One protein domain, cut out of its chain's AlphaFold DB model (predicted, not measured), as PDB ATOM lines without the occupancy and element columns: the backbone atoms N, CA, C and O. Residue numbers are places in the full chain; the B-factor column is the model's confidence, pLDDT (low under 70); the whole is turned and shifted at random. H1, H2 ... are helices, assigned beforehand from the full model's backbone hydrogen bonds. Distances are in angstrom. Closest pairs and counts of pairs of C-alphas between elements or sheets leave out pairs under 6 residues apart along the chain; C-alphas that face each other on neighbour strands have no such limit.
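What this domain is: This is residues 2 to 101 of the 105 residues of the protein "zf-RVT domain-containing protein" of Lupinus albus (UniProt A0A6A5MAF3). Two long helices, H3 and H4, fold back on each other, with short H5 packed on H4. H2 and a looped arm with H1 extend beyond H3's start. The printed part has 100 residues, five named helices, no named strand: all helix. It is loose, radius of gyration of the C-alphas 17.0 A, spanning 54 by 31 by 21 A.

Where its parts are: H1 is residues 2 to 5, from C-alpha 2 at (-32.409, 32.037, -41.225); H2 is 29 to 35; H3 is 37 to 57, 30.1 A long; H4 is 64 to 83, 28.4 A; H5 is 90 to 95, to C-alpha 95 at (-10.297, 56.287, -41.129).

How they stand to each other: H3 and H4, a helical hairpin, only just touch, with 3 pairs of C-alphas within 8 A, closest Tyr 47 and Ile 71, 6.9 A; they run opposite ways at a steep tilt of 43 degrees. H4 and H5 touch, closest C-alphas Trp 76 and Trp 93, 6.6 A. H2 to H5 have every O i to N i+4 pair within hydrogen-bond range.

The domain as a whole: The link H1 to H2 is long; 12 residues have pLDDT under 70.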
ATOM      1  N   ASP A   2     -31.890  31.923 -39.845       75.06
ATOM      2  CA  ASP A   2     -32.409  32.037 -41.225       75.06
ATOM      3  C   ASP A   2     -32.149  30.802 -42.125       75.06
ATOM      4  O   ASP A   2     -33.001  30.397 -42.918       75.06
ATOM      5  N   ALA A   3     -30.996  30.144 -41.977       77.94
ATOM      6  CA  ALA A   3     -30.652  28.933 -42.726       77.94
ATOM      7  C   ALA A   3     -31.471  27.682 -42.336       77.94
ATOM      8  O   ALA A   3     -31.570  26.750 -43.140       77.94
ATOM      9  N   LEU A   4     -32.028  27.641 -41.119       75.56
ATOM     10  CA  LEU A   4     -32.934  26.583 -40.651       75.56
ATOM     11  C   LEU A   4     -34.353  26.829 -41.169       75.56
ATOM     12  O   LEU A   4     -34.985  25.907 -41.681       75.56
ATOM     13  N   VAL A   5     -34.794  28.091 -41.151       80.00
ATOM     14  CA  VAL A   5     -36.071  28.524 -41.741       80.00
ATOM     15  C   VAL A   5     -36.117  28.203 -43.235       80.00
ATOM     16  O   VAL A   5     -37.080  27.612 -43.710       80.00
ATOM     17  N   LYS A   6     -35.030  28.474 -43.976       81.44
ATOM     18  CA  LYS A   6     -34.902  28.089 -45.398       81.44
ATOM     19  C   LYS A   6     -35.023  26.581 -45.648       81.44
ATOM     20  O   LYS A   6     -35.321  26.181 -46.767       81.44
ATOM     21  N   ARG A   7     -34.778  25.746 -44.635       84.50
ATOM     22  CA  ARG A   7     -34.923  24.282 -44.701       84.50
ATOM     23  C   ARG A   7     -36.268  23.787 -44.157       84.50
ATOM     24  O   ARG A   7     -36.450  22.583 -44.032       84.50
ATOM     25  N   GLY A   8     -37.198  24.693 -43.848       82.88
ATOM     26  CA  GLY A   8     -38.540  24.359 -43.372       82.88
ATOM     27  C   GLY A   8     -38.598  23.914 -41.910       82.88
ATOM     28  O   GLY A   8     -39.583  23.304 -41.511       82.88
ATOM     29  N   VAL A   9     -37.560  24.190 -41.109       83.69
ATOM     30  CA  VAL A   9     -37.567  23.880 -39.673       83.69
ATOM     31  C   VAL A   9     -38.373  24.961 -38.938       83.69
ATOM     32  O   VAL A   9     -37.964  26.125 -38.973       83.69
ATOM     33  N   PRO A  10     -39.499  24.617 -38.286       71.62
ATOM     34  CA  PRO A  10     -40.320  25.595 -37.582       71.62
ATOM     35  C   PRO A  10     -39.594  26.112 -36.335       71.62
ATOM     36  O   PRO A  10     -39.106  25.332 -35.515       71.62
ATOM     37  N   LEU A  11     -39.525  27.437 -36.191       72.88
ATOM     38  CA  LEU A  11     -38.982  28.086 -35.002       72.88
ATOM     39  C   LEU A  11     -40.106  28.226 -33.974       72.88
ATOM     40  O   LEU A  11     -41.088  28.919 -34.211       72.88
ATOM     41  N   LEU A  12     -39.981  27.530 -32.843       65.75
ATOM     42  CA  LEU A  12     -41.021  27.488 -31.808       65.75
ATOM     43  C   LEU A  12     -41.033  28.733 -30.903       65.75
ATOM     44  O   LEU A  12     -41.984  28.919 -30.154       65.75
ATOM     45  N   ASN A  13     -40.008  29.589 -30.989       62.16
ATOM     46  CA  ASN A  13     -39.870  30.814 -30.205       62.16
ATOM     47  C   ASN A  13     -39.497  31.969 -31.148       62.16
ATOM     48  O   ASN A  13     -38.355  32.065 -31.589       62.16
ATOM     49  N   ASP A  14     -40.476  32.815 -31.463       58.53
ATOM     50  CA  ASP A  14     -40.361  33.966 -32.377       58.53
ATOM     51  C   ASP A  14     -39.742  35.213 -31.700       58.53
ATOM     52  O   ASP A  14     -39.630  36.279 -32.295       58.53
ATOM     53  N   GLY A  15     -39.339  35.090 -30.429       56.62
ATOM     54  CA  GLY A  15     -38.677  36.147 -29.665       56.62
ATOM     55  C   GLY A  15     -37.162  36.039 -29.778       56.62
ATOM     56  O   GLY A  15     -36.568  35.180 -29.132       56.62
ATOM     57  N   ASP A  16     -36.577  36.897 -30.616       64.31
ATOM     58  CA  ASP A  16     -35.148  37.191 -30.750       64.31
ATOM     59  C   ASP A  16     -34.224  35.992 -30.553       64.31
ATOM     60  O   ASP A  16     -33.592  35.786 -29.514       64.31
ATOM     61  N   SER A  17     -34.088  35.212 -31.621       77.12
ATOM     62  CA  SER A  17     -33.001  34.251 -31.758       77.12
ATOM     63  C   SER A  17     -31.664  34.981 -31.868       77.12
ATOM     64  O   SER A  17     -31.099  35.126 -32.945       77.12
ATOM     65  N   LEU A  18     -31.176  35.501 -30.745       85.25
ATOM     66  CA  LEU A  18     -29.907  36.202 -30.661       85.25
ATOM     67  C   LEU A  18     -28.766  35.256 -31.035       85.25
ATOM     68  O   LEU A  18     -28.781  34.063 -30.735       85.25
ATOM     69  N   CYS A  19     -27.752  35.815 -31.678       86.94
ATOM     70  CA  CYS A  19     -26.530  35.123 -32.036       86.94
ATOM     71  C   CYS A  19     -25.915  34.439 -30.816       86.94
ATOM     72  O   CYS A  19     -25.626  35.090 -29.811       86.94
ATOM     73  N   VAL A  20     -25.634  33.138 -30.932       88.75
ATOM     74  CA  VAL A  20     -25.016  32.344 -29.857       88.75
ATOM     75  C   VAL A  20     -23.664  32.901 -29.381       88.75
ATOM     76  O   VAL A  20     -23.255  32.650 -28.248       88.75
ATOM     77  N   LEU A  21     -22.977  33.680 -30.226       89.69
ATOM     78  CA  LEU A  21     -21.641  34.213 -29.959       89.69
ATOM     79  C   LEU A  21     -21.679  35.571 -29.250       89.69
ATOM     80  O   LEU A  21     -21.130  35.706 -28.159       89.69
ATOM     81  N   CYS A  22     -22.311  36.585 -29.854       88.25
ATOM     82  CA  CYS A  22     -22.339  37.939 -29.283       88.25
ATOM     83  C   CYS A  22     -23.544  38.203 -28.381       88.25
ATOM     84  O   CYS A  22     -23.496  39.140 -27.590       88.25
ATOM     85  N   LYS A  23     -24.618  37.412 -28.510       87.38
ATOM     86  CA  LYS A  23     -25.878  37.563 -27.769       87.38
ATOM     87  C   LYS A  23     -26.508  38.960 -27.858       87.38
ATOM     88  O   LYS A  23     -27.277  39.325 -26.980       87.38
ATOM     89  N   SER A  24     -26.172  39.742 -28.882       83.88
ATOM     90  CA  SER A  24     -26.619  41.135 -29.023       83.88
ATOM     91  C   SER A  24     -27.393  41.416 -30.307       83.88
ATOM     92  O   SER A  24     -28.181  42.349 -30.342       83.88
ATOM     93  N   HIS A  25     -27.206  40.603 -31.347       84.56
ATOM     94  CA  HIS A  25     -27.869  40.767 -32.641       84.56
ATOM     95  C   HIS A  25     -28.586  39.473 -33.036       84.56
ATOM     96  O   HIS A  25     -28.139  38.401 -32.611       84.56
ATOM     97  N   PRO A  26     -29.632  39.526 -33.878       86.62
ATOM     98  CA  PRO A  26     -30.276  38.332 -34.414       86.62
ATOM     99  C   PRO A  26     -29.285  37.402 -35.118       86.62
ATOM    100  O   PRO A  26     -28.405  37.821 -35.874       86.62
ATOM    101  N   GLU A  27     -29.437  36.106 -34.887       84.69
ATOM    102  CA  GLU A  27     -28.610  35.089 -35.499       84.69
ATOM    103  C   GLU A  27     -28.995  34.906 -36.968       84.69
ATOM    104  O   GLU A  27     -30.009  34.292 -37.315       84.69
ATOM    105  N   THR A  28     -28.118  35.348 -37.857       85.56
ATOM    106  CA  THR A  28     -28.164  35.038 -39.289       85.56
ATOM    107  C   THR A  28     -26.883  34.319 -39.696       85.56
ATOM    108  O   THR A  28     -25.863  34.436 -39.017       85.56
ATOM    109  N   ALA A  29     -26.901  33.565 -40.798       83.44
ATOM    110  CA  ALA A  29     -25.693  32.920 -41.313       83.44
ATOM    111  C   ALA A  29     -24.568  33.938 -41.578       83.44
ATOM    112  O   ALA A  29     -23.404  33.668 -41.284       83.44
ATOM    113  N   THR A  30     -24.921  35.125 -42.080       81.00
ATOM    114  CA  THR A  30     -23.984  36.232 -42.304       81.00
ATOM    115  C   THR A  30     -23.435  36.774 -40.990       81.00
ATOM    116  O   THR A  30     -22.219  36.884 -40.849       81.00
ATOM    117  N   HIS A  31     -24.284  37.031 -39.996       84.38
ATOM    118  CA  HIS A  31     -23.822  37.490 -38.693       84.38
ATOM    119  C   HIS A  31     -22.937  36.446 -38.003       84.38
ATOM    120  O   HIS A  31     -21.791  36.735 -37.672       84.38
ATOM    121  N   LEU A  32     -23.399  35.201 -37.879       86.44
ATOM    122  CA  LEU A  32     -22.666  34.124 -37.214       86.44
ATOM    123  C   LEU A  32     -21.291  33.871 -37.844       86.44
ATOM    124  O   LEU A  32     -20.298  33.747 -37.132       86.44
ATOM    125  N   PHE A  33     -21.215  33.780 -39.170       82.81
ATOM    126  CA  PHE A  33     -19.961  33.442 -39.844       82.81
ATOM    127  C   PHE A  33     -19.007  34.628 -39.942       82.81
ATOM    128  O   PHE A  33     -17.786  34.452 -40.004       82.81
ATOM    129  N   SER A  34     -19.567  35.834 -40.027       75.38
ATOM    130  CA  SER A  34     -18.829  36.938 -40.597       75.38
ATOM    131  C   SER A  34     -18.995  38.241 -39.814       75.38
ATOM    132  O   SER A  34     -18.044  38.611 -39.133       75.38
ATOM    133  N   SER A  35     -20.161  38.887 -39.788       76.62
ATOM    134  CA  SER A  35     -20.320  40.223 -39.181       76.62
ATOM    135  C   SER A  35     -20.484  40.259 -37.651       76.62
ATOM    136  O   SER A  35     -20.626  41.331 -37.071       76.62
ATOM    137  N   CYS A  36     -20.443  39.119 -36.959       86.94
ATOM    138  CA  CYS A  36     -20.403  39.081 -35.497       86.94
ATOM    139  C   CYS A  36     -19.040  39.547 -34.966       86.94
ATOM    140  O   CYS A  36     -18.007  39.062 -35.422       86.94
ATOM    141  N   ASN A  37     -19.017  40.390 -33.926       82.50
ATOM    142  CA  ASN A  37     -17.777  40.860 -33.283       82.50
ATOM    143  C   ASN A  37     -16.840  39.726 -32.847       82.50
ATOM    144  O   ASN A  37     -15.615  39.829 -32.974       82.50
ATOM    145  N   PHE A  38     -17.411  38.626 -32.356       83.81
ATOM    146  CA  PHE A  38     -16.640  37.436 -32.019       83.81
ATOM    147  C   PHE A  38     -15.983  36.835 -33.269       83.81
ATOM    148  O   PHE A  38     -14.768  36.649 -33.307       83.81
ATOM    149  N   SER A  39     -16.769  36.588 -34.316       85.06
ATOM    150  CA  SER A  39     -16.291  36.010 -35.576       85.06
ATOM    151  C   SER A  39     -15.269  36.909 -36.269       85.06
ATOM    152  O   SER A  39     -14.253  36.417 -36.756       85.06
ATOM    153  N   TYR A  40     -15.464  38.229 -36.236       81.50
ATOM    154  CA  TYR A  40     -14.488  39.205 -36.711       81.50
ATOM    155  C   TYR A  40     -13.146  39.057 -35.986       81.50
ATOM    156  O   TYR A  40     -12.101  38.971 -36.630       81.50
ATOM    157  N   SER A  41     -13.168  38.951 -34.655       79.56
ATOM    158  CA  SER A  41     -11.956  38.761 -33.849       79.56
ATOM    159  C   SER A  41     -11.228  37.463 -34.217       79.56
ATOM    160  O   SER A  41     -10.005  37.456 -34.357       79.56
ATOM    161  N   VAL A  42     -11.969  36.377 -34.461       85.25
ATOM    162  CA  VAL A  42     -11.408  35.109 -34.959       85.25
ATOM    163  C   VAL A  42     -10.756  35.294 -36.333       85.25
ATOM    164  O   VAL A  42      -9.623  34.857 -36.533       85.25
ATOM    165  N   TRP A  43     -11.407  35.993 -37.266       82.88
ATOM    166  CA  TRP A  43     -10.830  36.284 -38.582       82.88
ATOM    167  C   TRP A  43      -9.545  37.112 -38.495       82.88
ATOM    168  O   TRP A  43      -8.592  36.815 -39.214       82.88
ATOM    169  N   GLN A  44      -9.463  38.089 -37.585       79.06
ATOM    170  CA  GLN A  44      -8.222  38.838 -37.340       79.06
ATOM    171  C   GLN A  44      -7.079  37.913 -36.888       79.06
ATOM    172  O   GLN A  44      -5.959  38.015 -37.393       79.06
ATOM    173  N   LEU A  45      -7.359  36.966 -35.987       82.38
ATOM    174  CA  LEU A  45      -6.374  35.971 -35.548       82.38
ATOM    175  C   LEU A  45      -5.933  35.050 -36.694       82.38
ATOM    176  O   LEU A  45      -4.740  34.780 -36.834       82.38
ATOM    177  N   ILE A  46      -6.867  34.616 -37.545       84.00
ATOM    178  CA  ILE A  46      -6.563  33.806 -38.733       84.00
ATOM    179  C   ILE A  46      -5.673  34.588 -39.705       84.00
ATOM    180  O   ILE A  46      -4.672  34.051 -40.176       84.00
ATOM    181  N   TYR A  47      -5.973  35.861 -39.980       81.69
ATOM    182  CA  TYR A  47      -5.136  36.686 -40.855       81.69
ATOM    183  C   TYR A  47      -3.723  36.885 -40.300       81.69
ATOM    184  O   TYR A  47      -2.756  36.789 -41.058       81.69
ATOM    185  N   ASN A  48      -3.583  37.077 -38.986       80.69
ATOM    186  CA  ASN A  48      -2.276  37.125 -38.331       80.69
ATOM    187  C   ASN A  48      -1.514  35.802 -38.472       80.69
ATOM    188  O   ASN A  48      -0.315  35.801 -38.756       80.69
ATOM    189  N   TRP A  49      -2.196  34.668 -38.299       84.56
ATOM    190  CA  TRP A  49      -1.594  33.350 -38.491       84.56
ATOM    191  C   TRP A  49      -1.126  33.135 -39.936       84.56
ATOM    192  O   TRP A  49       0.004  32.698 -40.147       84.56
ATOM    193  N   LEU A  50      -1.931  33.526 -40.928       82.75
ATOM    194  CA  LEU A  50      -1.555  33.458 -42.342       82.75
ATOM    195  C   LEU A  50      -0.324  34.325 -42.653       82.75
ATOM    196  O   LEU A  50       0.601  33.844 -43.297       82.75
ATOM    197  N   ALA A  51      -0.255  35.552 -42.126       80.56
ATOM    198  CA  ALA A  51       0.918  36.415 -42.299       80.56
ATOM    199  C   ALA A  51       2.195  35.802 -41.687       80.56
ATOM    200  O   ALA A  51       3.278  35.906 -42.263       80.56
ATOM    201  N   ARG A  52       2.082  35.118 -40.537       81.31
ATOM    202  CA  ARG A  52       3.208  34.369 -39.949       81.31
ATOM    203  C   ARG A  52       3.622  33.181 -40.812       81.31
ATOM    204  O   ARG A  52       4.816  32.935 -40.956       81.31
ATOM    205  N   ASN A  53       2.664  32.454 -41.377       86.00
ATOM    206  CA  ASN A  53       2.957  31.343 -42.278       86.00
ATOM    207  C   ASN A  53       3.684  31.829 -43.537       86.00
ATOM    208  O   ASN A  53       4.657  31.203 -43.944       86.00
ATOM    209  N   ASP A  54       3.289  32.972 -44.101       83.38
ATOM    210  CA  ASP A  54       3.989  33.575 -45.239       83.38
ATOM    211  C   ASP A  54       5.439  33.951 -44.890       83.38
ATOM    212  O   ASP A  54       6.340  33.827 -45.726       83.38
ATOM    213  N   PHE A  55       5.697  34.380 -43.653       80.44
ATOM    214  CA  PHE A  55       7.056  34.645 -43.185       80.44
ATOM    215  C   PHE A  55       7.894  33.365 -43.087       80.44
ATOM    216  O   PHE A  55       9.021  33.320 -43.574       80.44
ATOM    217  N   VAL A  56       7.338  32.317 -42.474       84.56
ATOM    218  CA  VAL A  56       8.061  31.068 -42.191       84.56
ATOM    219  C   VAL A  56       8.256  30.216 -43.443       84.56
ATOM    220  O   VAL A  56       9.353  29.722 -43.682       84.56
ATOM    221  N   PHE A  57       7.198  30.021 -44.227       88.44
ATOM    222  CA  PHE A  57       7.178  29.046 -45.318       88.44
ATOM    223  C   PHE A  57       7.449  29.671 -46.684       88.44
ATOM    224  O   PHE A  57       8.033  29.016 -47.542       88.44
ATOM    225  N   ASN A  58       7.079  30.942 -46.876       84.69
ATOM    226  CA  ASN A  58       7.208  31.624 -48.167       84.69
ATOM    227  C   ASN A  58       8.391  32.612 -48.213       84.69
ATOM    228  O   ASN A  58       8.544  33.326 -49.202       84.69
ATOM    229  N   ASN A  59       9.236  32.661 -47.168       83.44
ATOM    230  CA  ASN A  59      10.381  33.582 -47.042       83.44
ATOM    231  C   ASN A  59      10.024  35.063 -47.274       83.44
ATOM    232  O   ASN A  59      10.876  35.889 -47.617       83.44
ATOM    233  N   THR A  60       8.757  35.423 -47.074       81.25
ATOM    234  CA  THR A  60       8.335  36.816 -47.179       81.25
ATOM    235  C   THR A  60       8.783  37.559 -45.922       81.25
ATOM    236  O   THR A  60       8.704  37.043 -44.813       81.25
ATOM    237  N   LYS A  61       9.275  38.792 -46.061       77.25
ATOM    238  CA  LYS A  61       9.590  39.663 -44.915       77.25
ATOM    239  C   LYS A  61       8.703  40.901 -44.957       77.25
ATOM    240  O   LYS A  61       9.205  41.986 -45.250       77.25
ATOM    241  N   PRO A  62       7.384  40.750 -44.743       76.44
ATOM    242  CA  PRO A  62       6.495  41.888 -44.819       76.44
ATOM    243  C   PRO A  62       6.785  42.847 -43.660       76.44
ATOM    244  O   PRO A  62       6.926  42.437 -42.507       76.44
ATOM    245  N   SER A  63       6.877  44.139 -43.956       83.81
ATOM    246  CA  SER A  63       6.932  45.175 -42.926       83.81
ATOM    247  C   SER A  63       5.615  45.226 -42.144       83.81
ATOM    248  O   SER A  63       4.564  44.811 -42.642       83.81
ATOM    249  N   LEU A  64       5.633  45.803 -40.937       77.44
ATOM    250  CA  LEU A  64       4.408  46.042 -40.160       77.44
ATOM    251  C   LEU A  64       3.356  46.794 -40.991       77.44
ATOM    252  O   LEU A  64       2.176  46.459 -40.952       77.44
ATOM    253  N   HIS A  65       3.799  47.759 -41.801       80.88
ATOM    254  CA  HIS A  65       2.930  48.491 -42.716       80.88
ATOM    255  C   HIS A  65       2.269  47.568 -43.750       80.88
ATOM    256  O   HIS A  65       1.075  47.688 -43.999       80.88
ATOM    257  N   GLN A  66       3.011  46.618 -44.330       80.31
ATOM    258  CA  GLN A  66       2.459  45.652 -45.287       80.31
ATOM    259  C   GLN A  66       1.452  44.703 -44.631       80.31
ATOM    260  O   GLN A  66       0.404  44.439 -45.217       80.31
ATOM    261  N   ILE A  67       1.722  44.249 -43.404       78.06
ATOM    262  CA  ILE A  67       0.790  43.414 -42.635       78.06
ATOM    263  C   ILE A  67      -0.497  44.196 -42.351       78.06
ATOM    264  O   ILE A  67      -1.579  43.743 -42.721       78.06
ATOM    265  N   LEU A  68      -0.390  45.399 -41.783       78.56
ATOM    266  CA  LEU A  68      -1.542  46.247 -41.471       78.56
ATOM    267  C   LEU A  68      -2.352  46.606 -42.722       78.56
ATOM    268  O   LEU A  68      -3.578  46.520 -42.690       78.56
ATOM    269  N   ASN A  69      -1.697  46.948 -43.836       82.06
ATOM    270  CA  ASN A  69      -2.397  47.189 -45.099       82.06
ATOM    271  C   ASN A  69      -3.083  45.929 -45.613       82.06
ATOM    272  O   ASN A  69      -4.218  46.011 -46.067       82.06
ATOM    273  N   SER A  70      -2.442  44.763 -45.519       80.56
ATOM    274  CA  SER A  70      -3.063  43.513 -45.955       80.56
ATOM    275  C   SER A  70      -4.311  43.186 -45.137       80.56
ATOM    276  O   SER A  70      -5.319  42.795 -45.716       80.56
ATOM    277  N   ILE A  71      -4.284  43.417 -43.821       77.94
ATOM    278  CA  ILE A  71      -5.440  43.232 -42.943       77.94
ATOM    279  C   ILE A  71      -6.542  44.216 -43.335       77.94
ATOM    280  O   ILE A  71      -7.663  43.782 -43.573       77.94
ATOM    281  N   LYS A  72      -6.220  45.512 -43.476       82.06
ATOM    282  CA  LYS A  72      -7.171  46.569 -43.863       82.06
ATOM    283  C   LYS A  72      -7.828  46.305 -45.215       82.06
ATOM    284  O   LYS A  72      -9.037  46.445 -45.339       82.06
ATOM    285  N   VAL A  73      -7.045  45.921 -46.222       84.50
ATOM    286  CA  VAL A  73      -7.539  45.638 -47.577       84.50
ATOM    287  C   VAL A  73      -8.397  44.377 -47.580       84.50
ATOM    288  O   VAL A  73      -9.492  44.390 -48.137       84.50
ATOM    289  N   LYS A  74      -7.945  43.294 -46.934       80.38
ATOM    290  CA  LYS A  74      -8.710  42.039 -46.866       80.38
ATOM    291  C   LYS A  74     -10.011  42.212 -46.083       80.38
ATOM    292  O   LYS A  74     -11.041  41.715 -46.531       80.38
ATOM    293  N   SER A  75      -9.987  42.938 -44.963       76.44
ATOM    294  CA  SER A  75     -11.195  43.243 -44.194       76.44
ATOM    295  C   SER A  75     -12.145  44.158 -44.968       76.44
ATOM    296  O   SER A  75     -13.329  43.857 -45.025       76.44
ATOM    297  N   TRP A  76     -11.641  45.184 -45.663       84.12
ATOM    298  CA  TRP A  76     -12.452  46.054 -46.524       84.12
ATOM    299  C   TRP A  76     -13.164  45.285 -47.641       84.12
ATOM    300  O   TRP A  76     -14.376  45.414 -47.806       84.12
ATOM    301  N   PHE A  77     -12.433  44.456 -48.397       82.38
ATOM    302  CA  PHE A  77     -13.025  43.644 -49.466       82.38
ATOM    303  C   PHE A  77     -14.097  42.697 -48.933       82.38
ATOM    304  O   PHE A  77     -15.143  42.525 -49.558       82.38
ATOM    305  N   TRP A  78     -13.847  42.099 -47.773       75.25
ATOM    306  CA  TRP A  78     -14.791  41.209 -47.114       75.25
ATOM    307  C   TRP A  78     -16.048  41.954 -46.636       75.25
ATOM    308  O   TRP A  78     -17.155  41.462 -46.843       75.25
ATOM    309  N   THR A  79     -15.902  43.168 -46.099       73.06
ATOM    310  CA  THR A  79     -17.026  44.018 -45.677       73.06
ATOM    311  C   THR A  79     -17.865  44.438 -46.880       73.06
ATOM    312  O   THR A  79     -19.087  44.298 -46.880       73.06
ATOM    313  N   LYS A  80     -17.205  44.869 -47.959       78.50
ATOM    314  CA  LYS A  80     -17.855  45.214 -49.226       78.50
ATOM    315  C   LYS A  80     -18.632  44.032 -49.812       78.50
ATOM    316  O   LYS A  80     -19.730  44.209 -50.329       78.50
ATOM    317  N   ALA A  81     -18.096  42.816 -49.700       75.06
ATOM    318  CA  ALA A  81     -18.787  41.609 -50.145       75.06
ATOM    319  C   ALA A  81     -20.059  41.301 -49.331       75.06
ATOM    320  O   ALA A  81     -20.967  40.663 -49.860       75.06
ATOM    321  N   GLN A  82     -20.152  41.754 -48.077       68.50
ATOM    322  CA  GLN A  82     -21.321  41.531 -47.217       68.50
ATOM    323  C   GLN A  82     -22.403  42.592 -47.353       68.50
ATOM    324  O   GLN A  82     -23.583  42.252 -47.330       68.50
ATOM    325  N   LEU A  83     -22.012  43.860 -47.487       71.00
ATOM    326  CA  LEU A  83     -22.948  44.988 -47.535       71.00
ATOM    327  C   LEU A  83     -23.522  45.237 -48.942       71.00
ATOM    328  O   LEU A  83     -24.445  46.029 -49.118       71.00
ATOM    329  N   GLY A  84     -23.047  44.511 -49.958       65.88
ATOM    330  CA  GLY A  84     -23.605  44.571 -51.305       65.88
ATOM    331  C   GLY A  84     -23.180  45.829 -52.071       65.88
ATOM    332  O   GLY A  84     -21.994  46.131 -52.161       65.88
ATOM    333  N   LYS A  85     -24.131  46.515 -52.725       57.84
ATOM    334  CA  LYS A  85     -23.856  47.622 -53.670       57.84
ATOM    335  C   LYS A  85     -23.580  48.983 -53.013       57.84
ATOM    336  O   LYS A  85     -23.273  49.924 -53.741       57.84
ATOM    337  N   GLU A  86     -23.685  49.100 -51.692       64.12
ATOM    338  CA  GLU A  86     -23.321  50.323 -50.967       64.12
ATOM    339  C   GLU A  86     -21.815  50.614 -51.155       64.12
ATOM    340  O   GLU A  86     -20.973  49.742 -50.897       64.12
ATOM    341  N   PRO A  87     -21.432  51.797 -51.669       71.19
ATOM    342  CA  PRO A  87     -20.040  52.097 -51.961       71.19
ATOM    343  C   PRO A  87     -19.287  52.466 -50.679       71.19
ATOM    344  O   PRO A  87     -19.193  53.629 -50.310       71.19
ATOM    345  N   ILE A  88     -18.678  51.475 -50.027       80.94
ATOM    346  CA  ILE A  88     -17.673  51.731 -48.986       80.94
ATOM    347  C   ILE A  88     -16.350  52.053 -49.671       80.94
ATOM    348  O   ILE A  88     -15.704  51.167 -50.251       80.94
ATOM    349  N   HIS A  89     -15.930  53.313 -49.606       87.25
ATOM    350  CA  HIS A  89     -14.609  53.715 -50.070       87.25
ATOM    351  C   HIS A  89     -13.531  53.252 -49.083       87.25
ATOM    352  O   HIS A  89     -13.741  53.171 -47.873       87.25
ATOM    353  N   PHE A  90     -12.354  52.907 -49.606       86.50
ATOM    354  CA  PHE A  90     -11.249  52.418 -48.777       86.50
ATOM    355  C   PHE A  90     -10.740  53.489 -47.794       86.50
ATOM    356  O   PHE A  90     -10.331  53.164 -46.680       86.50
ATOM    357  N   ASP A  91     -10.806  54.768 -48.164       86.06
ATOM    358  CA  ASP A  91     -10.384  55.872 -47.295       86.06
ATOM    359  C   ASP A  91     -11.324  56.039 -46.085       86.06
ATOM    360  O   ASP A  91     -10.869  56.208 -44.950       86.06
ATOM    361  N   ASP A  92     -12.629  55.860 -46.288       85.25
ATOM    362  CA  ASP A  92     -13.615  55.834 -45.200       85.25
ATOM    363  C   ASP A  92     -13.373  54.628 -44.281       85.25
ATOM    364  O   ASP A  92     -13.291  54.766 -43.060       85.25
ATOM    365  N   TRP A  93     -13.120  53.450 -44.865       84.69
ATOM    366  CA  TRP A  93     -12.787  52.235 -44.116       84.69
ATOM    367  C   TRP A  93     -11.533  52.386 -43.255       84.69
ATOM    368  O   TRP A  93     -11.468  51.909 -42.123       84.69
ATOM    369  N   THR A  94     -10.495  53.017 -43.797       84.19
ATOM    370  CA  THR A  94      -9.220  53.163 -43.091       84.19
ATOM    371  C   THR A  94      -9.257  54.220 -41.996       84.19
ATOM    372  O   THR A  94      -8.488  54.097 -41.040       84.19
ATOM    373  N   SER A  95     -10.128  55.223 -42.118       84.75
ATOM    374  CA  SER A  95     -10.297  56.287 -41.129       84.75
ATOM    375  C   SER A  95     -11.291  55.913 -40.025       84.75
ATOM    376  O   SER A  95     -11.000  56.147 -38.851       84.75
ATOM    377  N   LYS A  96     -12.433  55.307 -40.380       78.44
ATOM    378  CA  LYS A  96     -13.526  54.953 -39.461       78.44
ATOM    379  C   LYS A  96     -14.173  53.609 -39.837       78.44
ATOM    380  O   LYS A  96     -15.305  53.559 -40.320       78.44
ATOM    381  N   PRO A  97     -13.483  52.483 -39.590       73.19
ATOM    382  CA  PRO A  97     -13.966  51.165 -40.003       73.19
ATOM    383  C   PRO A  97     -15.272  50.742 -39.319       73.19
ATOM    384  O   PRO A  97     -16.005  49.951 -39.899       73.19
ATOM    385  N   LEU A  98     -15.567  51.254 -38.114       66.94
ATOM    386  CA  LEU A  98     -16.779  50.912 -37.355       66.94
ATOM    387  C   LEU A  98     -18.048  51.515 -37.976       66.94
ATOM    388  O   LEU A  98     -19.043  50.809 -38.129       66.94
ATOM    389  N   ASP A  99     -17.976  52.769 -38.428       73.38
ATOM    390  CA  ASP A  99     -19.073  53.447 -39.131       73.38
ATOM    391  C   ASP A  99     -19.444  52.691 -40.421       73.38
ATOM    392  O   ASP A  99     -20.612  52.593 -40.789       73.38
ATOM    393  N   CYS A 100     -18.450  52.082 -41.077       69.31
ATOM    394  CA  CYS A 100     -18.617  51.321 -42.316       69.31
ATOM    395  C   CYS A 100     -19.255  49.932 -42.128       69.31
ATOM    396  O   CYS A 100     -19.613  49.298 -43.118       69.31
ATOM    397  N   ILE A 101     -19.341  49.420 -40.895       69.06
ATOM    398  CA  ILE A 101     -19.963  48.120 -40.575       69.06
ATOM    399  C   ILE A 101     -21.278  48.258 -39.807       69.06
ATOM    400  O   ILE A 101     -21.830  47.237 -39.404       69.06
TER     401      ILE A 101